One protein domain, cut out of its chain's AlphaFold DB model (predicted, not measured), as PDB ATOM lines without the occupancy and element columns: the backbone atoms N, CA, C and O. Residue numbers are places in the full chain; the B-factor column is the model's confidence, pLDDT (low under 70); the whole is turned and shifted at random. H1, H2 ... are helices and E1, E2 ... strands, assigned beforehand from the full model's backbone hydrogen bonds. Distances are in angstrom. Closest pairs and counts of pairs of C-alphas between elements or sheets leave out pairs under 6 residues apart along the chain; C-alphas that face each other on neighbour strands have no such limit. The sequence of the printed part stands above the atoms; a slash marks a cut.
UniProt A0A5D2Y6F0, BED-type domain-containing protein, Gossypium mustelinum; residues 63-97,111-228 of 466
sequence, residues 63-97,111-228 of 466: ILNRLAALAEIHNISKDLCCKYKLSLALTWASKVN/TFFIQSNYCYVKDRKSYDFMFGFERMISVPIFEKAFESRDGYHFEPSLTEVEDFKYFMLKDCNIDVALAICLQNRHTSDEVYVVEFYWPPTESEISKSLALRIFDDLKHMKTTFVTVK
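What this domain is: This is residues 63 to 97 and 111 to 228 of the 466 residues of the protein "BED-type domain-containing protein" of Gossypium mustelinum (UniProt A0A5D2Y6F0). A strongly twisted sheet forms the core, its long strands E1, E5 and E4 side by side, with the long helices H1 and H5 packed on it and the short helix H3 on the face opposite H1. Two more short helices, H2 and H4, sit side by side at one end, where H2 only grazes the sheet and H4 is off it. The printed part has 153 residues, with five named helices and six named strands, which follow each other along the chain as H1, E1, E2, H2, H3, E3, H4, E4, E5, H5 and E6; the class is mixed, helices and strands, and the sheet is branched, with E4 the neighbour of E3, E5 and E6, and E1 the neighbour of E2 and E5, each of these pairs antiparallel. The whole is compact, with a radius of gyration of the C-alphas of 14.4 A and spans of 40 by 31 by 28 A.

Where its parts are: Find C-alpha 63 at (190.403, 233.862, 205.084); from there H1, residues 63 to 84, runs 31.5 A. E1, residues 88 to 94, covers 20.0 A; past the cut come E2, residues 112 to 114, H2, residues 124 to 133, H3, residues 141 to 147, E3, residues 152 to 155, and H4, residues 165 to 171. E4, residues 176 to 184, starts at C-alpha 176 (168.411, 210.034, 212.060) and runs 26.5 A; E5, residues 191 to 198, runs 23.6 A. H5, residues 203 to 219, measures 24.4 A, and E6, residues 225 to 227, ends at C-alpha 227 (178.999, 219.164, 196.727).

How they stand to each other: Look first at the hairpin E4 and E5, with N 180 and O 194 2.8 A apart, within hydrogen-bond range. E1 is on the other side of E5 from E4, with N 92 and O 193 at 2.8 A, and E2 is beside E1, with N 93 and O 113 at 3.0 A. E3 and E6 lie on one side of E4, with N 153 and O 179 at 2.8 A and N 183 and O 226 at 2.8 A. H1 lies over E5 at a height over the sheet of 8.1 A; its closest C-alphas to E5 are Ser 77 and Val 194, 7.6 A. H5 lies over E4 at a height of 8.8 A, along the strands. Residues 76 to 84 of H1 touch H5, closest at the C-alphas of Leu 80 and Ile 213, 6.9 A, at a steep tilt of 43 degrees, opposite ways. H3 comes closest to E4 at the C-alphas of Phe 142 and Ala 179, 5.5 A. H2 and H4 only just touch, with 3 pairs of C-alphas within 8 A, closest Phe 129 and Met 168, 6.6 A. In the five helices every O i to N i+4 pair is within hydrogen-bond range.

The domain as a whole: The C-alphas farthest apart, Ile 63 and Glu 202, are 42.0 A apart. Residues 98 to 110 are not printed, and C-alphas 97 and 111 across that cut are 9.0 A apart. Of the links that are printed whole, none is long. The mean pLDDT of the printed part is 78.8; 37 residues are under 70, among them 131 to 140 and 159 to 172.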
ATOM      1  N   ILE A  63     191.242 233.679 203.887       61.09
ATOM      2  CA  ILE A  63     190.403 233.862 205.084       61.09
ATOM      3  C   ILE A  63     188.996 234.342 204.701       61.09
ATOM      4  O   ILE A  63     188.003 233.850 205.241       61.09
ATOM      5  N   LEU A  64     188.892 235.277 203.759       62.31
ATOM      6  CA  LEU A  64     187.607 235.847 203.358       62.31
ATOM      7  C   LEU A  64     186.763 234.878 202.527       62.31
ATOM      8  O   LEU A  64     185.559 234.773 202.769       62.31
ATOM      9  N   ASN A  65     187.384 234.082 201.653       67.00
ATOM     10  CA  ASN A  65     186.701 232.996 200.945       67.00
ATOM     11  C   ASN A  65     186.156 231.939 201.910       67.00
ATOM     12  O   ASN A  65     185.036 231.464 201.732       67.00
ATOM     13  N   ARG A  66     186.913 231.606 202.962       76.50
ATOM     14  CA  ARG A  66     186.469 230.675 204.005       76.50
ATOM     15  C   ARG A  66     185.263 231.207 204.776       76.50
ATOM     16  O   ARG A  66     184.297 230.480 204.998       76.50
ATOM     17  N   LEU A  67     185.295 232.478 205.180       74.31
ATOM     18  CA  LEU A  67     184.175 233.115 205.884       74.31
ATOM     19  C   LEU A  67     182.923 233.203 205.003       74.31
ATOM     20  O   LEU A  67     181.823 232.918 205.475       74.31
ATOM     21  N   ALA A  68     183.087 233.550 203.724       76.31
ATOM     22  CA  ALA A  68     181.989 233.597 202.767       76.31
ATOM     23  C   ALA A  68     181.375 232.208 202.526       76.31
ATOM     24  O   ALA A  68     180.149 232.074 202.537       76.31
ATOM     25  N   ALA A  69     182.208 231.168 202.402       82.38
ATOM     26  CA  ALA A  69     181.762 229.782 202.303       82.38
ATOM     27  C   ALA A  69     180.953 229.349 203.534       82.38
ATOM     28  O   ALA A  69     179.852 228.826 203.387       82.38
ATOM     29  N   LEU A  70     181.439 229.624 204.748       82.56
ATOM     30  CA  LEU A  70     180.725 229.295 205.987       82.56
ATOM     31  C   LEU A  70     179.385 230.035 206.115       82.56
ATOM     32  O   LEU A  70     178.386 229.441 206.524       82.56
ATOM     33  N   ALA A  71     179.336 231.312 205.730       77.31
ATOM     34  CA  ALA A  71     178.095 232.084 205.719       77.31
ATOM     35  C   ALA A  71     177.081 231.538 204.696       77.31
ATOM     36  O   ALA A  71     175.886 231.459 204.987       77.31
ATOM     37  N   GLU A  72     177.544 231.134 203.509       84.50
ATOM     38  CA  GLU A  72     176.707 230.481 202.500       84.50
ATOM     39  C   GLU A  72     176.184 229.124 202.997       84.50
ATOM     40  O   GLU A  72     174.983 228.872 202.907       84.50
ATOM     41  N   ILE A  73     177.040 228.303 203.623       87.62
ATOM     42  CA  ILE A  73     176.654 227.028 204.250       87.62
ATOM     43  C   ILE A  73     175.576 227.235 205.314       87.62
ATOM     44  O   ILE A  73     174.602 226.483 205.346       87.62
ATOM     45  N   HIS A  74     175.711 228.250 206.168       84.31
ATOM     46  CA  HIS A  74     174.706 228.539 207.188       84.31
ATOM     47  C   HIS A  74     173.340 228.870 206.567       84.31
ATOM     48  O   HIS A  74     172.316 228.360 207.021       84.31
ATOM     49  N   ASN A  75     173.315 229.672 205.497       81.94
ATOM     50  CA  ASN A  75     172.076 230.003 204.789       81.94
ATOM     51  C   ASN A  75     171.441 228.773 204.127       81.94
ATOM     52  O   ASN A  75     170.235 228.579 204.266       81.94
ATOM     53  N   ILE A  76     172.243 227.927 203.470       87.12
ATOM     54  CA  ILE A  76     171.790 226.652 202.886       87.12
ATOM     55  C   ILE A  76     171.195 225.754 203.973       87.12
ATOM     56  O   ILE A  76     170.089 225.237 203.830       87.12
ATOM     57  N   SER A  77     171.915 225.604 205.086       87.75
ATOM     58  CA  SER A  77     171.503 224.764 206.211       87.75
ATOM     59  C   SER A  77     170.178 225.250 206.789       87.75
ATOM     60  O   SER A  77     169.265 224.459 206.991       87.75
ATOM     61  N   LYS A  78     170.038 226.565 206.987       84.25
ATOM     62  CA  LYS A  78     168.799 227.183 207.458       84.25
ATOM     63  C   LYS A  78     167.636 226.944 206.495       84.25
ATOM     64  O   LYS A  78     166.568 226.548 206.951       84.25
ATOM     65  N   ASP A  79     167.832 227.158 205.195       83.88
ATOM     66  CA  ASP A  79     166.788 226.955 204.182       83.88
ATOM     67  C   ASP A  79     166.297 225.501 204.160       83.88
ATOM     68  O   ASP A  79     165.104 225.240 204.333       83.88
ATOM     69  N   LEU A  80     167.224 224.541 204.074       90.50
ATOM     70  CA  LEU A  80     166.907 223.111 204.070       90.50
ATOM     71  C   LEU A  80     166.256 222.668 205.383       90.50
ATOM     72  O   LEU A  80     165.249 221.956 205.362       90.50
ATOM     73  N   CYS A  81     166.763 223.118 206.534       88.81
ATOM     74  CA  CYS A  81     166.153 222.793 207.818       88.81
ATOM     75  C   CYS A  81     164.741 223.365 207.959       88.81
ATOM     76  O   CYS A  81     163.866 222.679 208.486       88.81
ATOM     77  N   CYS A  82     164.484 224.580 207.468       87.00
ATOM     78  CA  CYS A  82     163.139 225.151 207.449       87.00
ATOM     79  C   CYS A  82     162.213 224.387 206.491       87.00
ATOM     80  O   CYS A  82     161.108 224.009 206.891       87.00
ATOM     81  N   LYS A  83     162.667 224.103 205.262       90.94
ATOM     82  CA  LYS A  83     161.904 223.382 204.229       90.94
ATOM     83  C   LYS A  83     161.494 221.982 204.688       90.94
ATOM     84  O   LYS A  83     160.337 221.593 204.537       90.94
ATOM     85  N   TYR A  84     162.426 221.250 205.293       91.06
ATOM     86  CA  TYR A  84     162.238 219.860 205.715       91.06
ATOM     87  C   TYR A  84     161.899 219.694 207.200       91.06
ATOM     88  O   TYR A  84     161.758 218.571 207.679       91.06
ATOM     89  N   LYS A  85     161.712 220.803 207.927       88.62
ATOM     90  CA  LYS A  85     161.378 220.842 209.364       88.62
ATOM     91  C   LYS A  85     162.376 220.082 210.254       88.62
ATOM     92  O   LYS A  85     161.981 219.536 211.287       88.62
ATOM     93  N   LEU A  86     163.650 220.088 209.866       88.00
ATOM     94  CA  LEU A  86     164.744 219.412 210.567       88.00
ATOM     95  C   LEU A  86     165.026 220.085 211.917       88.00
ATOM     96  O   LEU A  86     164.752 221.276 212.104       88.00
ATOM     97  N   SER A  87     165.562 219.322 212.867       83.56
ATOM     98  CA  SER A  87     165.804 219.800 214.235       83.56
ATOM     99  C   SER A  87     167.113 220.587 214.346       83.56
ATOM    100  O   SER A  87     167.184 221.596 215.050       83.56
ATOM    101  N   LEU A  88     168.145 220.138 213.630       86.31
ATOM    102  CA  LEU A  88     169.513 220.624 213.776       86.31
ATOM    103  C   LEU A  88     170.289 220.423 212.469       86.31
ATOM    104  O   LEU A  88     170.108 219.406 211.798       86.31
ATOM    105  N   ALA A  89     171.176 221.367 212.152       89.50
ATOM    106  CA  ALA A  89     172.267 221.148 211.210       89.50
ATOM    107  C   ALA A  89     173.604 221.613 211.799       89.50
ATOM    108  O   ALA A  89     173.731 222.768 212.215       89.50
ATOM    109  N   LEU A  90     174.593 220.718 211.830       88.25
ATOM    110  CA  LEU A  90     175.947 220.989 212.303       88.25
ATOM    111  C   LEU A  90     176.892 221.222 211.128       88.25
ATOM    112  O   LEU A  90     176.941 220.425 210.197       88.25
ATOM    113  N   THR A  91     177.677 222.294 211.203       88.88
ATOM    114  CA  THR A  91     178.675 222.637 210.187       88.88
ATOM    115  C   THR A  91     180.070 222.302 210.696       88.88
ATOM    116  O   THR A  91     180.550 222.905 211.655       88.88
ATOM    117  N   TRP A  92     180.750 221.381 210.023       86.19
ATOM    118  CA  TRP A  92     182.138 220.997 210.271       86.19
ATOM    119  C   TRP A  92     183.049 221.630 209.232       86.19
ATOM    120  O   TRP A  92     182.743 221.617 208.042       86.19
ATOM    121  N   ALA A  93     184.199 222.144 209.663       84.75
ATOM    122  CA  ALA A  93     185.219 222.672 208.762       84.75
ATOM    123  C   ALA A  93     186.568 221.993 209.005       84.75
ATOM    124  O   ALA A  93     186.994 221.836 210.152       84.75
ATOM    125  N   SER A  94     187.256 221.638 207.921       77.75
ATOM    126  CA  SER A  94     188.618 221.107 207.969       77.75
ATOM    127  C   SER A  94     189.621 222.181 208.418       77.75
ATOM    128  O   SER A  94     189.561 223.352 208.013       77.75
ATOM    129  N   LYS A  95     190.563 221.807 209.286       62.41
ATOM    130  CA  LYS A  95     191.690 222.653 209.686       62.41
ATOM    131  C   LYS A  95     192.679 222.747 208.529       62.41
ATOM    132  O   LYS A  95     193.325 221.768 208.168       62.41
ATOM    133  N   VAL A  96     192.835 223.955 208.000       55.34
ATOM    134  CA  VAL A  96     193.910 224.275 207.059       55.34
ATOM    135  C   VAL A  96     195.181 224.383 207.897       55.34
ATOM    136  O   VAL A  96     195.382 225.364 208.611       55.34
ATOM    137  N   ASN A  97     196.004 223.336 207.908       43.25
ATOM    138  CA  ASN A  97     197.311 223.406 208.550       43.25
ATOM    139  C   ASN A  97     198.207 224.325 207.709       43.25
ATOM    140  O   ASN A  97     198.643 223.934 206.637       43.25
ATOM    141  N   THR A 111     191.771 217.400 210.272       64.81
ATOM    142  CA  THR A 111     191.187 217.629 211.595       64.81
ATOM    143  C   THR A 111     189.966 218.522 211.419       64.81
ATOM    144  O   THR A 111     190.120 219.682 211.040       64.81
ATOM    145  N   PHE A 112     188.767 217.992 211.650       71.94
ATOM    146  CA  PHE A 112     187.519 218.749 211.549       71.94
ATOM    147  C   PHE A 112     187.117 219.350 212.897       71.94
ATOM    148  O   PHE A 112     187.323 218.739 213.943       71.94
ATOM    149  N   PHE A 113     186.520 220.541 212.856       73.31
ATOM    150  CA  PHE A 113     185.962 221.220 214.027       73.31
ATOM    151  C   PHE A 113     184.580 221.777 213.706       73.31
ATOM    152  O   PHE A 113     184.366 222.307 212.608       73.31
ATOM    153  N   ILE A 114     183.673 221.708 214.681       75.06
ATOM    154  CA  ILE A 114     182.353 222.330 214.585       75.06
ATOM    155  C   ILE A 114     182.532 223.845 214.528       75.06
ATOM    156  O   ILE A 114     183.216 224.449 215.351       75.06
ATOM    157  N   GLN A 115     181.902 224.467 213.544       78.00
ATOM    158  CA  GLN A 115     181.798 225.910 213.411       78.00
ATOM    159  C   GLN A 115     180.460 226.343 214.011       78.00
ATOM    160  O   GLN A 115     179.514 226.624 213.282       78.00
ATOM    161  N   SER A 116     180.374 226.370 215.345       67.25
ATOM    162  CA  SER A 116     179.123 226.569 216.104       67.25
ATOM    163  C   SER A 116     178.334 227.820 215.692       67.25
ATOM    164  O   SER A 116     177.107 227.788 215.645       67.25
ATOM    165  N   ASN A 117     179.026 228.887 215.285       66.12
ATOM    166  CA  ASN A 117     178.426 230.125 214.767       66.12
ATOM    167  C   ASN A 117     177.717 229.974 213.405       66.12
ATOM    168  O   ASN A 117     177.012 230.886 212.981       66.12
ATOM    169  N   TYR A 118     177.922 228.854 212.713       72.81
ATOM    170  CA  TYR A 118     177.390 228.565 211.381       72.81
ATOM    171  C   TYR A 118     176.515 227.302 211.366       72.81
ATOM    172  O   TYR A 118     176.140 226.820 210.296       72.81
ATOM    173  N   CYS A 119     176.151 226.778 212.536       79.81
ATOM    174  CA  CYS A 119     175.161 225.714 212.692       79.81
ATOM    175  C   CYS A 119     173.735 226.291 212.692       79.81
ATOM    176  O   CYS A 119     173.518 227.450 213.048       79.81
ATOM    177  N   TYR A 120     172.745 225.481 212.324       83.19
ATOM    178  CA  TYR A 120     171.329 225.811 212.494       83.19
ATOM    179  C   TYR A 120     170.750 225.002 213.654       83.19
ATOM    180  O   TYR A 120     170.878 223.782 213.674       83.19
ATOM    181  N   VAL A 121     170.062 225.665 214.583       82.25
ATOM    182  CA  VAL A 121     169.360 225.039 215.715       82.25
ATOM    183  C   VAL A 121     167.905 225.501 215.729       82.25
ATOM    184  O   VAL A 121     167.630 226.698 215.634       82.25
ATOM    185  N   LYS A 122     166.957 224.565 215.839       78.44
ATOM    186  CA  LYS A 122     165.522 224.891 215.848       78.44
ATOM    187  C   LYS A 122     165.023 225.380 217.208       78.44
ATOM    188  O   LYS A 122     164.171 226.261 217.276       78.44
ATOM    189  N   ASP A 123     165.516 224.777 218.284       76.06
ATOM    190  CA  ASP A 123     165.054 225.027 219.645       76.06
ATOM    191  C   ASP A 123     166.200 224.952 220.661       76.06
ATOM    192  O   ASP A 123     167.338 224.593 220.346       76.06
ATOM    193  N   ARG A 124     165.888 225.310 221.911       73.25
ATOM    194  CA  ARG A 124     166.858 225.318 223.008       73.25
ATOM    195  C   ARG A 124     167.472 223.941 223.271       73.25
ATOM    196  O   ARG A 124     168.651 223.878 223.587       73.25
ATOM    197  N   LYS A 125     166.711 222.855 223.104       73.50
ATOM    198  CA  LYS A 125     167.227 221.496 223.315       73.50
ATOM    199  C   LYS A 125     168.266 221.138 222.253       73.50
ATOM    200  O   LYS A 125     169.337 220.648 222.577       73.50
ATOM    201  N   SER A 126     167.981 221.477 220.998       75.19
ATOM    202  CA  SER A 126     168.897 221.312 219.865       75.19
ATOM    203  C   SER A 126     170.177 222.143 220.040       75.19
ATOM    204  O   SER A 126     171.263 221.704 219.669       75.19
ATOM    205  N   TYR A 127     170.068 223.330 220.647       75.19
ATOM    206  CA  TYR A 127     171.223 224.148 221.027       75.19
ATOM    207  C   TYR A 127     172.062 223.503 222.141       75.19
ATOM    208  O   TYR A 127     173.284 223.417 222.015       75.19
ATOM    209  N   ASP A 128     171.419 223.010 223.203       69.38
ATOM    210  CA  ASP A 128     172.099 222.314 224.302       69.38
ATOM    211  C   ASP A 128     172.797 221.035 223.795       69.38
ATOM    212  O   ASP A 128     173.919 220.730 224.207       69.38
ATOM    213  N   PHE A 129     172.188 220.337 222.827       72.56
ATOM    214  CA  PHE A 129     172.799 219.214 222.117       72.56
ATOM    215  C   PHE A 129     174.056 219.620 221.347       72.56
ATOM    216  O   PHE A 129     175.100 219.004 221.544       72.56
ATOM    217  N   MET A 130     173.997 220.673 220.521       74.75
ATOM    218  CA  MET A 130     175.160 221.188 219.783       74.75
ATOM    219  C   MET A 130     176.327 221.520 220.728       74.75
ATOM    220  O   MET A 130     177.467 221.140 220.462       74.75
ATOM    221  N   PHE A 131     176.042 222.195 221.847       67.81
ATOM    222  CA  PHE A 131     177.057 222.570 222.837       67.81
ATOM    223  C   PHE A 131     177.647 221.352 223.572       67.81
ATOM    224  O   PHE A 131     178.832 221.331 223.909       67.81
ATOM    225  N   GLY A 132     176.840 220.312 223.805       64.75
ATOM    226  CA  GLY A 132     177.311 219.021 224.309       64.75
ATOM    227  C   GLY A 132     178.187 218.270 223.299       64.75
ATOM    228  O   GLY A 132     179.194 217.675 223.688       64.75
ATOM    229  N   PHE A 133     177.844 218.350 222.010       65.50
ATOM    230  CA  PHE A 133     178.540 217.677 220.908       65.50
ATOM    231  C   PHE A 133     179.957 218.229 220.682       65.50
ATOM    232  O   PHE A 133     180.882 217.460 220.446       65.50
ATOM    233  N   GLU A 134     180.169 219.541 220.857       58.03
ATOM    234  CA  GLU A 134     181.493 220.190 220.750       58.03
ATOM    235  C   GLU A 134     182.520 219.646 221.765       58.03
ATOM    236  O   GLU A 134     183.729 219.704 221.541       58.03
ATOM    237  N   ARG A 135     182.049 219.072 222.880       51.59
ATOM    238  CA  ARG A 135     182.893 218.523 223.955       51.59
ATOM    239  C   ARG A 135     183.102 217.010 223.860       51.59
ATOM    240  O   ARG A 135     183.846 216.465 224.676       51.59
ATOM    241  N   MET A 136     182.464 216.331 222.904       53.53
ATOM    242  CA  MET A 136     182.497 214.874 222.766       53.53
ATOM    243  C   MET A 136     183.203 214.453 221.475       53.53
ATOM    244  O   MET A 136     182.798 214.793 220.370       53.53
ATOM    245  N   ILE A 137     184.270 213.668 221.621       49.84
ATOM    246  CA  ILE A 137     184.974 213.028 220.507       49.84
ATOM    247  C   ILE A 137     184.268 211.691 220.219       49.84
ATOM    248  O   ILE A 137     184.132 210.868 221.122       49.84
ATOM    249  N   SER A 138     183.871 211.470 218.958       49.09
ATOM    250  CA  SER A 138     183.101 210.337 218.380       49.09
ATOM    251  C   SER A 138     181.574 210.504 218.457       49.09
ATOM    252  O   SER A 138     181.031 210.727 219.527       49.09
ATOM    253  N   VAL A 139     180.783 210.400 217.389       54.41
ATOM    254  CA  VAL A 139     180.886 209.552 216.190       54.41
ATOM    255  C   VAL A 139     180.729 210.429 214.949       54.41
ATOM    256  O   VAL A 139     179.641 210.956 214.721       54.41
ATOM    257  N   PRO A 140     181.789 210.631 214.161       62.00
ATOM    258  CA  PRO A 140     181.719 211.558 213.055       62.00
ATOM    259  C   PRO A 140     181.128 210.850 211.837       62.00
ATOM    260  O   PRO A 140     181.850 210.308 211.005       62.00
ATOM    261  N   ILE A 141     179.802 210.859 211.700       72.25
ATOM    262  CA  ILE A 141     179.159 210.525 210.417       72.25
ATOM    263  C   ILE A 141     179.734 211.395 209.281       72.25
ATOM    264  O   ILE A 141     179.753 210.963 208.128       72.25
ATOM    265  N   PHE A 142     180.294 212.572 209.608       73.19
ATOM    266  CA  PHE A 142     181.088 213.365 208.679       73.19
ATOM    267  C   PHE A 142     182.303 212.635 208.093       73.19
ATOM    268  O   PHE A 142     182.602 212.876 206.927       73.19
ATOM    269  N   GLU A 143     183.002 211.758 208.831       75.25
ATOM    270  CA  GLU A 143     184.141 210.992 208.285       75.25
ATOM    271  C   GLU A 143     183.637 210.059 207.179       75.25
ATOM    272  O   GLU A 143     184.165 210.069 206.068       75.25
ATOM    273  N   LYS A 144     182.517 209.366 207.428       81.69
ATOM    274  CA  LYS A 144     181.868 208.504 206.432       81.69
ATOM    275  C   LYS A 144     181.395 209.292 205.201       81.69
ATOM    276  O   LYS A 144     181.518 208.804 204.081       81.69
ATOM    277  N   ALA A 145     180.864 210.507 205.373       81.88
ATOM    278  CA  ALA A 145     180.485 211.365 204.242       81.88
ATOM    279  C   ALA A 145     181.690 211.924 203.481       81.88
ATOM    280  O   ALA A 145     181.612 212.115 202.270       81.88
ATOM    281  N   PHE A 146     182.798 212.187 204.173       78.44
ATOM    282  CA  PHE A 146     184.034 212.660 203.562       78.44
ATOM    283  C   PHE A 146     184.708 211.579 202.703       78.44
ATOM    284  O   PHE A 146     185.248 211.902 201.646       78.44
ATOM    285  N   GLU A 147     184.658 210.320 203.147       80.25
ATOM    286  CA  GLU A 147     185.174 209.140 202.434       80.25
ATOM    287  C   GLU A 147     184.207 208.606 201.359       80.25
ATOM    288  O   GLU A 147     184.580 207.775 200.530       80.25
ATOM    289  N   SER A 148     182.956 209.075 201.357       83.00
ATOM    290  CA  SER A 148     181.935 208.672 200.390       83.00
ATOM    291  C   SER A 148     182.232 209.205 198.989       83.00
ATOM    292  O   SER A 148     182.484 210.396 198.797       83.00
ATOM    293  N   ARG A 149     182.104 208.337 197.975       80.88
ATOM    294  CA  ARG A 149     182.260 208.722 196.560       80.88
ATOM    295  C   ARG A 149     181.240 209.767 196.120       80.88
ATOM    296  O   ARG A 149     181.578 210.681 195.370       80.88
ATOM    297  N   ASP A 150     180.013 209.638 196.614       81.50
ATOM    298  CA  ASP A 150     178.893 210.508 196.256       81.50
ATOM    299  C   ASP A 150     178.879 211.814 197.065       81.50
ATOM    300  O   ASP A 150     178.050 212.688 196.814       81.50
ATOM    301  N   GLY A 151     179.794 211.963 198.031       85.06
ATOM    302  CA  GLY A 151     179.895 213.161 198.858       85.06
ATOM    303  C   GLY A 151     178.828 213.263 199.941       85.06
ATOM    304  O   GLY A 151     178.595 214.356 200.449       85.06
ATOM    305  N   TYR A 152     178.153 212.169 200.298       91.88
ATOM    306  CA  TYR A 152     177.224 212.141 201.427       91.88
ATOM    307  C   TYR A 152     177.175 210.772 202.115       91.88
ATOM    308  O   TYR A 152     177.533 209.749 201.528       91.88
ATOM    309  N   HIS A 153     176.712 210.753 203.364       90.56
ATOM    310  CA  HIS A 153     176.438 209.546 204.136       90.56
ATOM    311  C   HIS A 153     175.137 209.699 204.926       90.56
ATOM    312  O   HIS A 153     174.921 210.714 205.585       90.56
ATOM    313  N   PHE A 154     174.280 208.682 204.863       90.62
ATOM    314  CA  PHE A 154     173.006 208.624 205.573       90.62
ATOM    315  C   PHE A 154     173.059 207.531 206.642       90.62
ATOM    316  O   PHE A 154     173.341 206.377 206.319       90.62
ATOM    317  N   GLU A 155     172.759 207.905 207.885       88.94
ATOM    318  CA  GLU A 155     172.695 207.019 209.045       88.94
ATOM    319  C   GLU A 155     171.225 206.922 209.505       88.94
ATOM    320  O   GLU A 155     170.676 207.911 210.008       88.94
ATOM    321  N   PRO A 156     170.548 205.774 209.290       83.75
ATOM    322  CA  PRO A 156     169.114 205.625 209.545       83.75
ATOM    323  C   PRO A 156     168.741 205.580 211.031       83.75
ATOM    324  O   PRO A 156     167.560 205.713 211.341       83.75
ATOM    325  N   SER A 157     169.705 205.349 211.925       82.75
ATOM    326  CA  SER A 157     169.489 205.244 213.368       82.75
ATOM    327  C   SER A 157     170.786 205.528 214.124       82.75
ATOM    328  O   SER A 157     171.833 204.969 213.806       82.75
ATOM    329  N   LEU A 158     170.717 206.368 215.156       77.00
ATOM    330  CA  LEU A 158     171.842 206.696 216.037       77.00
ATOM    331  C   LEU A 158     171.790 205.903 217.354       77.00
ATOM    332  O   LEU A 158     172.663 206.065 218.210       77.00
ATOM    333  N   THR A 159     170.779 205.042 217.529       67.00
ATOM    334  CA  THR A 159     170.559 204.252 218.755       67.00
ATOM    335  C   THR A 159     171.599 203.158 219.019       67.00
ATOM    336  O   THR A 159     171.720 202.723 220.160       67.00
ATOM    337  N   GLU A 160     172.393 202.754 218.023       59.06
ATOM    338  CA  GLU A 160     173.442 201.727 218.170       59.06
ATOM    339  C   GLU A 160     174.771 202.270 218.747       59.06
ATOM    340  O   GLU A 160     175.764 201.550 218.833       59.06
ATOM    341  N   VAL A 161     174.818 203.545 219.159       58.06
ATOM    342  CA  VAL A 161     176.032 204.205 219.671       58.06
ATOM    343  C   VAL A 161     176.065 204.209 221.214       58.06
ATOM    344  O   VAL A 161     175.207 204.818 221.848       58.06
ATOM    345  N   GLU A 162     177.085 203.586 221.826       50.16
ATOM    346  CA  GLU A 162     177.169 203.308 223.279       50.16
ATOM    347  C   GLU A 162     177.020 204.508 224.270       50.16
ATOM    348  O   GLU A 162     177.604 205.593 224.134       50.16
ATOM    349  N   ASP A 163     176.229 204.201 225.311       56.66
ATOM    350  CA  ASP A 163     176.104 204.581 226.736       56.66
ATOM    351  C   ASP A 163     175.982 206.022 227.277       56.66
ATOM    352  O   ASP A 163     175.284 206.194 228.277       56.66
ATOM    353  N   PHE A 164     176.525 207.085 226.675       48.50
ATOM    354  CA  PHE A 164     176.300 208.461 227.208       48.50
ATOM    355  C   PHE A 164     175.558 209.390 226.236       48.50
ATOM    356  O   PHE A 164     174.888 210.341 226.638       48.50
ATOM    357  N   LYS A 165     175.631 209.089 224.936       57.81
ATOM    358  CA  LYS A 165     175.088 209.919 223.845       57.81
ATOM    359  C   LYS A 165     173.595 209.691 223.624       57.81
ATOM    360  O   LYS A 165     172.879 210.628 223.271       57.81
ATOM    361  N   TYR A 166     173.128 208.469 223.889       57.03
ATOM    362  CA  TYR A 166     171.730 208.069 223.736       57.03
ATOM    363  C   TYR A 166     170.778 208.932 224.578       57.03
ATOM    364  O   TYR A 166     169.727 209.333 224.087       57.03
ATOM    365  N   PHE A 167     171.160 209.291 225.811       59.81
ATOM    366  CA  PHE A 167     170.342 210.162 226.665       59.81
ATOM    367  C   PHE A 167     170.132 211.549 226.040       59.81
ATOM    368  O   PHE A 167     168.998 212.007 225.933       59.81
ATOM    369  N   MET A 168     171.202 212.174 225.535       62.84
ATOM    370  CA  MET A 168     171.137 213.499 224.905       62.84
ATOM    371  C   MET A 168     170.347 213.482 223.587       62.84
ATOM    372  O   MET A 168     169.550 214.386 223.331       62.84
ATOM    373  N   LEU A 169     170.539 212.446 222.759       69.38
ATOM    374  CA  LEU A 169     169.801 212.249 221.504       69.38
ATOM    375  C   LEU A 169     168.302 212.051 221.757       69.38
ATOM    376  O   LEU A 169     167.465 212.678 221.103       69.38
ATOM    377  N   LYS A 170     167.963 211.246 222.769       68.06
ATOM    378  CA  LYS A 170     166.584 210.978 223.183       68.06
ATOM    379  C   LYS A 170     165.890 212.224 223.733       68.06
ATOM    380  O   LYS A 170     164.754 212.497 223.351       68.06
ATOM    381  N   ASP A 171     166.573 213.021 224.556       69.12
ATOM    382  CA  ASP A 171     166.026 214.271 225.107       69.12
ATOM    383  C   ASP A 171     165.727 215.322 224.026       69.12
ATOM    384  O   ASP A 171     164.784 216.121 224.161       69.12
ATOM    385  N   CYS A 172     166.508 215.289 222.942       68.12
ATOM    386  CA  CYS A 172     166.383 216.165 221.779       68.12
ATOM    387  C   CYS A 172     165.508 215.582 220.663       68.12
ATOM    388  O   CYS A 172     165.273 216.265 219.667       68.12
ATOM    389  N   ASN A 173     164.990 214.359 220.838       78.50
ATOM    390  CA  ASN A 173     164.205 213.641 219.837       78.50
ATOM    391  C   ASN A 173     164.922 213.580 218.473       78.50
ATOM    392  O   ASN A 173     164.352 213.957 217.449       78.50
ATOM    393  N   ILE A 174     166.192 213.169 218.480       82.06
ATOM    394  CA  ILE A 174     167.043 212.982 217.299       82.06
ATOM    395  C   ILE A 174     167.415 211.504 217.210       82.06
ATOM    396  O   ILE A 174     167.871 210.932 218.196       82.06
ATOM    397  N   ASP A 175     167.260 210.914 216.028       83.75
ATOM    398  CA  ASP A 175     167.671 209.523 215.782       83.75
ATOM    399  C   ASP A 175     168.266 209.306 214.390       83.75
ATOM    400  O   ASP A 175     169.024 208.374 214.174       83.75
ATOM    401  N   VAL A 176     167.972 210.191 213.442       87.31
ATOM    402  CA  VAL A 176     168.411 210.034 212.060       87.31
ATOM    403  C   VAL A 176     169.380 211.145 211.701       87.31
ATOM    404  O   VAL A 176     169.182 212.292 212.123       87.31
ATOM    405  N   ALA A 177     170.404 210.817 210.911       89.81
ATOM    406  CA  ALA A 177     171.380 211.795 210.469       89.81
ATOM    407  C   ALA A 177     171.790 211.658 208.996       89.81
ATOM    408  O   ALA A 177     171.877 210.567 208.435       89.81
ATOM    409  N   LEU A 178     172.087 212.795 208.370       92.12
ATOM    410  CA  LEU A 178     172.615 212.891 207.012       92.12
ATOM    411  C   LEU A 178     173.797 213.848 206.994       92.12
ATOM    412  O   LEU A 178     173.632 215.029 207.269       92.12
ATOM    413  N   ALA A 179     174.963 213.362 206.598       91.88
ATOM    414  CA  ALA A 179     176.157 214.167 206.410       91.88
ATOM    415  C   ALA A 179     176.396 214.417 204.914       91.88
ATOM    416  O   ALA A 179     176.409 213.467 204.136       91.88
ATOM    417  N   ILE A 180     176.596 215.673 204.508       92.94
ATOM    418  CA  ILE A 180     176.890 216.075 203.122       92.94
ATOM    419  C   ILE A 180     178.213 216.839 203.081       92.94
ATOM    420  O   ILE A 180     178.400 217.828 203.789       92.94
ATOM    421  N   CYS A 181     179.126 216.384 202.233       92.00
ATOM    422  CA  CYS A 181     180.461 216.923 202.041       92.00
ATOM    423  C   CYS A 181     180.454 218.032 200.981       92.00
ATOM    424  O   CYS A 181     180.015 217.839 199.845       92.00
ATOM    425  N   LEU A 182     180.970 219.201 201.352       91.38
ATOM    426  CA  LEU A 182     181.055 220.392 200.517       91.38
ATOM    427  C   LEU A 182     182.511 220.820 200.353       91.38
ATOM    428  O   LEU A 182     183.307 220.735 201.283       91.38
ATOM    429  N   GLN A 183     182.859 221.337 199.187       89.25
ATOM    430  CA  GLN A 183     184.181 221.862 198.873       89.25
ATOM    431  C   GLN A 183     184.083 223.347 198.541       89.25
ATOM    432  O   GLN A 183     183.130 223.777 197.883       89.25
ATOM    433  N   ASN A 184     185.066 224.131 198.980       83.69
ATOM    434  CA  ASN A 184     185.187 225.519 198.560       83.69
ATOM    435  C   ASN A 184     185.528 225.580 197.060       83.69
ATOM    436  O   ASN A 184     186.461 224.933 196.590       83.69
ATOM    437  N   ARG A 185     184.787 226.387 196.301       80.69
ATOM    438  CA  ARG A 185     184.994 226.589 194.859       80.69
ATOM    439  C   ARG A 185     186.275 227.362 194.548       80.69
ATOM    440  O   ARG A 185     186.788 227.261 193.439       80.69
ATOM    441  N   HIS A 186     186.778 228.134 195.507       73.19
ATOM    442  CA  HIS A 186     187.956 228.985 195.340       73.19
ATOM    443  C   HIS A 186     189.221 228.397 195.975       73.19
ATOM    444  O   HIS A 186     190.320 228.864 195.683       73.19
ATOM    445  N   THR A 187     189.080 227.387 196.835       67.75
ATOM    446  CA  THR A 187     190.179 226.739 197.560       67.75
ATOM    447  C   THR A 187     189.924 225.233 197.623       67.75
ATOM    448  O   THR A 187     189.227 224.742 198.504       67.75
ATOM    449  N   SER A 188     190.494 224.468 196.687       61.16
ATOM    450  CA  SER A 188     190.249 223.017 196.570       61.16
ATOM    451  C   SER A 188     190.532 222.230 197.853       61.16
ATOM    452  O   SER A 188     189.946 221.169 198.064       61.16
ATOM    453  N   ASP A 189     191.395 222.751 198.718       67.25
ATOM    454  CA  ASP A 189     191.841 222.074 199.934       67.25
ATOM    455  C   ASP A 189     190.912 222.323 201.135       67.25
ATOM    456  O   ASP A 189     191.034 221.665 202.172       67.25
ATOM    457  N   GLU A 190     189.965 223.260 201.014       77.88
ATOM    458  CA  GLU A 190     188.982 223.541 202.057       77.88
ATOM    459  C   GLU A 190     187.711 222.721 201.851       77.88
ATOM    460  O   GLU A 190     186.927 222.936 200.922       77.88
ATOM    461  N   VAL A 191     187.501 221.790 202.779       86.00
ATOM    462  CA  VAL A 191     186.338 220.910 202.810       86.00
ATOM    463  C   VAL A 191     185.524 221.173 204.071       86.00
ATOM    464  O   VAL A 191     186.066 221.340 205.170       86.00
ATOM    465  N   TYR A 192     184.213 221.179 203.888       88.56
ATOM    466  CA  TYR A 192     183.205 221.328 204.919       88.56
ATOM    467  C   TYR A 192     182.296 220.105 204.910       88.56
ATOM    468  O   TYR A 192     182.110 219.474 203.872       88.56
ATOM    469  N   VAL A 193     181.698 219.779 206.047       89.69
ATOM    470  CA  VAL A 193     180.644 218.765 206.113       89.69
ATOM    471  C   VAL A 193     179.462 219.336 206.872       89.69
ATOM    472  O   VAL A 193     179.640 219.924 207.934       89.69
ATOM    473  N   VAL A 194     178.264 219.185 206.319       92.06
ATOM    474  CA  VAL A 194     177.017 219.606 206.960       92.06
ATOM    475  C   VAL A 194     176.252 218.363 207.385       92.06
ATOM    476  O   VAL A 194     175.901 217.542 206.541       92.06
ATOM    477  N   GLU A 195     176.008 218.220 208.683       91.88
ATOM    478  CA  GLU A 195     175.255 217.110 209.266       91.88
ATOM    479  C   GLU A 195     173.850 217.571 209.644       91.88
ATOM    480  O   GLU A 195     173.687 218.420 210.512       91.88
ATOM    481  N   PHE A 196     172.834 217.003 209.011       92.00
ATOM    482  CA  PHE A 196     171.424 217.254 209.271       92.00
ATOM    483  C   PHE A 196     170.843 216.179 210.180       92.00
ATOM    484  O   PHE A 196     171.088 214.997 209.954       92.00
ATOM    485  N   TYR A 197     170.014 216.582 211.142       89.06
ATOM    486  CA  TYR A 197     169.414 215.683 212.127       89.06
ATOM    487  C   TYR A 197     167.903 215.872 212.246       89.06
ATOM    488  O   TYR A 197     167.394 217.003 212.240       89.06
ATOM    489  N   TRP A 198     167.179 214.763 212.409       90.38
ATOM    490  CA  TRP A 198     165.729 214.778 212.604       90.38
ATOM    491  C   TRP A 198     165.219 213.599 213.456       90.38
ATOM    492  O   TRP A 198     165.981 212.676 213.769       90.38
ATOM    493  N   PRO A 199     163.941 213.654 213.887       86.19
ATOM    494  CA  PRO A 199     163.336 212.631 214.732       86.19
ATOM    495  C   PRO A 199     163.252 211.239 214.099       86.19
ATOM    496  O   PRO A 199     163.210 211.127 212.869       86.19
ATOM    497  N   PRO A 200     163.130 210.189 214.933       81.81
ATOM    498  CA  PRO A 200     162.896 208.831 214.464       81.81
ATOM    499  C   PRO A 200     161.640 208.765 213.593       81.81
ATOM    500  O   PRO A 200     160.563 209.232 213.966       81.81
ATOM    501  N   THR A 201     161.794 208.177 212.413       82.00
ATOM    502  CA  THR A 201     160.725 207.896 211.446       82.00
ATOM    503  C   THR A 201     161.045 206.580 210.737       82.00
ATOM    504  O   THR A 201     162.141 206.047 210.892       82.00
ATOM    505  N   GLU A 202     160.104 206.029 209.969       82.62
ATOM    506  CA  GLU A 202     160.359 204.799 209.210       82.62
ATOM    507  C   GLU A 202     161.596 204.948 208.307       82.62
ATOM    508  O   GLU A 202     161.754 205.958 207.616       82.62
ATOM    509  N   SER A 203     162.463 203.927 208.301       81.00
ATOM    510  CA  SER A 203     163.766 203.966 207.618       81.00
ATOM    511  C   SER A 203     163.649 204.337 206.133       81.00
ATOM    512  O   SER A 203     164.396 205.185 205.645       81.00
ATOM    513  N   GLU A 204     162.644 203.808 205.425       84.81
ATOM    514  CA  GLU A 204     162.392 204.139 204.013       84.81
ATOM    515  C   GLU A 204     161.972 205.604 203.804       84.81
ATOM    516  O   GLU A 204     162.424 206.264 202.863       84.81
ATOM    517  N   ILE A 205     161.163 206.159 204.715       86.69
ATOM    518  CA  ILE A 205     160.761 207.572 204.678       86.69
ATOM    519  C   ILE A 205     161.980 208.465 204.917       86.69
ATOM    520  O   ILE A 205     162.187 209.438 204.188       86.69
ATOM    521  N   SER A 206     162.811 208.113 205.900       88.88
ATOM    522  CA  SER A 206     164.046 208.836 206.208       88.88
ATOM    523  C   SER A 206     165.061 208.775 205.073       88.88
ATOM    524  O   SER A 206     165.650 209.796 204.729       88.88
ATOM    525  N   LYS A 207     165.218 207.620 204.422       90.38
ATOM    526  CA  LYS A 207     166.097 207.457 203.261       90.38
ATOM    527  C   LYS A 207     165.626 208.296 202.071       90.38
ATOM    528  O   LYS A 207     166.426 208.992 201.447       90.38
ATOM    529  N   SER A 208     164.322 208.289 201.787       92.12
ATOM    530  CA  SER A 208     163.713 209.137 200.753       92.12
ATOM    531  C   SER A 208     163.860 210.633 201.063       92.12
ATOM    532  O   SER A 208     164.120 211.446 200.174       92.12
ATOM    533  N   LEU A 209     163.720 211.027 202.332       92.50
ATOM    534  CA  LEU A 209     163.969 212.398 202.776       92.50
ATOM    535  C   LEU A 209     165.443 212.789 202.604       92.50
ATOM    536  O   LEU A 209     165.719 213.862 202.073       92.50
ATOM    537  N   ALA A 210     166.371 211.912 202.984       93.19
ATOM    538  CA  ALA A 210     167.801 212.158 202.866       93.19
ATOM    539  C   ALA A 210     168.232 212.390 201.409       93.19
ATOM    540  O   ALA A 210     168.955 213.343 201.122       93.19
ATOM    541  N   LEU A 211     167.719 211.574 200.480       93.19
ATOM    542  CA  LEU A 211     167.962 211.746 199.046       93.19
ATOM    543  C   LEU A 211     167.422 213.080 198.521       93.19
ATOM    544  O   LEU A 211     168.106 213.740 197.748       93.19
ATOM    545  N   ARG A 212     166.234 213.511 198.967       94.38
ATOM    546  CA  ARG A 212     165.661 214.811 198.577       94.38
ATOM    547  C   ARG A 212     166.469 215.995 199.105       94.38
ATOM    548  O   ARG A 212     166.690 216.943 198.363       94.38
ATOM    549  N   ILE A 213     166.930 215.933 200.357       94.69
ATOM    550  CA  ILE A 213     167.796 216.972 200.940       94.69
ATOM    551  C   ILE A 213     169.107 217.069 200.152       94.69
ATOM    552  O   ILE A 213     169.538 218.169 199.811       94.69
ATOM    553  N   PHE A 214     169.726 215.925 199.847       94.19
ATOM    554  CA  PHE A 214     170.958 215.879 199.066       94.19
ATOM    555  C   PHE A 214     170.767 216.424 197.645       94.19
ATOM    556  O   PHE A 214     171.565 217.246 197.198       94.19
ATOM    557  N   ASP A 215     169.703 216.005 196.957       92.75
ATOM    558  CA  ASP A 215     169.407 216.439 195.592       92.75
ATOM    559  C   ASP A 215     169.114 217.942 195.517       92.75
ATOM    560  O   ASP A 215     169.671 218.636 194.666       92.75
ATOM    561  N   ASP A 216     168.333 218.473 196.461       93.06
ATOM    562  CA  ASP A 216     168.098 219.910 196.573       93.06
ATOM    563  C   ASP A 216     169.406 220.676 196.770       93.06
ATOM    564  O   ASP A 216     169.673 221.621 196.029       93.06
ATOM    565  N   LEU A 217     170.238 220.270 197.739       92.31
ATOM    566  CA  LEU A 217     171.509 220.943 198.019       92.31
ATOM    567  C   LEU A 217     172.415 220.920 196.782       92.31
ATOM    568  O   LEU A 217     172.999 221.942 196.421       92.31
ATOM    569  N   LYS A 218     172.499 219.776 196.099       90.19
ATOM    570  CA  LYS A 218     173.306 219.602 194.886       90.19
ATOM    571  C   LYS A 218     172.880 220.538 193.750       90.19
ATOM    572  O   LYS A 218     173.738 220.992 192.994       90.19
ATOM    573  N   HIS A 219     171.586 220.832 193.637       88.69
ATOM    574  CA  HIS A 219     171.032 221.706 192.600       88.69
ATOM    575  C   HIS A 219     170.837 223.163 193.054       88.69
ATOM    576  O   HIS A 219     170.453 224.012 192.243       88.69
ATOM    577  N   MET A 220     171.127 223.494 194.316       88.38
ATOM    578  CA  MET A 220     171.115 224.877 194.789       88.38
ATOM    579  C   MET A 220     172.189 225.708 194.081       88.38
ATOM    580  O   MET A 220     173.346 225.310 193.933       88.38
ATOM    581  N   LYS A 221     171.814 226.922 193.668       86.56
ATOM    582  CA  LYS A 221     172.756 227.884 193.093       86.56
ATOM    583  C   LYS A 221     173.606 228.499 194.203       86.56
ATOM    584  O   LYS A 221     173.177 229.433 194.874       86.56
ATOM    585  N   THR A 222     174.819 227.988 194.353       86.75
ATOM    586  CA  THR A 222     175.812 228.443 195.331       86.75
ATOM    587  C   THR A 222     176.989 229.141 194.646       86.75
ATOM    588  O   THR A 222     177.283 228.891 193.473       86.75
ATOM    589  N   THR A 223     177.655 230.041 195.364       80.38
ATOM    590  CA  THR A 223     178.758 230.876 194.861       80.38
ATOM    591  C   THR A 223     180.110 230.403 195.380       80.38
ATOM    592  O   THR A 223     181.076 230.415 194.624       80.38
ATOM    593  N   PHE A 224     180.177 229.946 196.631       81.38
ATOM    594  CA  PHE A 224     181.419 229.635 197.342       81.38
ATOM    595  C   PHE A 224     181.600 228.149 197.619       81.38
ATOM    596  O   PHE A 224     182.737 227.693 197.687       81.38
ATOM    597  N   VAL A 225     180.521 227.376 197.752       89.44
ATOM    598  CA  VAL A 225     180.611 225.932 198.031       89.44
ATOM    599  C   VAL A 225     179.970 225.078 196.948       89.44
ATOM    600  O   VAL A 225     179.098 225.530 196.214       89.44
ATOM    601  N   THR A 226     180.404 223.836 196.807       90.75
ATOM    602  CA  THR A 226     179.774 222.833 195.935       90.75
ATOM    603  C   THR A 226     179.833 221.465 196.598       90.75
ATOM    604  O   THR A 226     180.721 221.228 197.409       90.75
ATOM    605  N   VAL A 227     178.919 220.555 196.258       90.38
ATOM    606  CA  VAL A 227     178.999 219.164 196.727       90.38
ATOM    607  C   VAL A 227     180.292 218.533 196.216       90.38
ATOM    608  O   VAL A 227     180.588 218.595 195.019       90.38
ATOM    609  N   LYS A 228     181.067 217.941 197.127       85.94
ATOM    610  CA  LYS A 228     182.316 217.248 196.805       85.94
ATOM    611  C   LYS A 228     181.986 215.840 196.310       85.94
ATOM    612  O   LYS A 228     181.691 214.970 197.115       85.94
TER     613      LYS A 228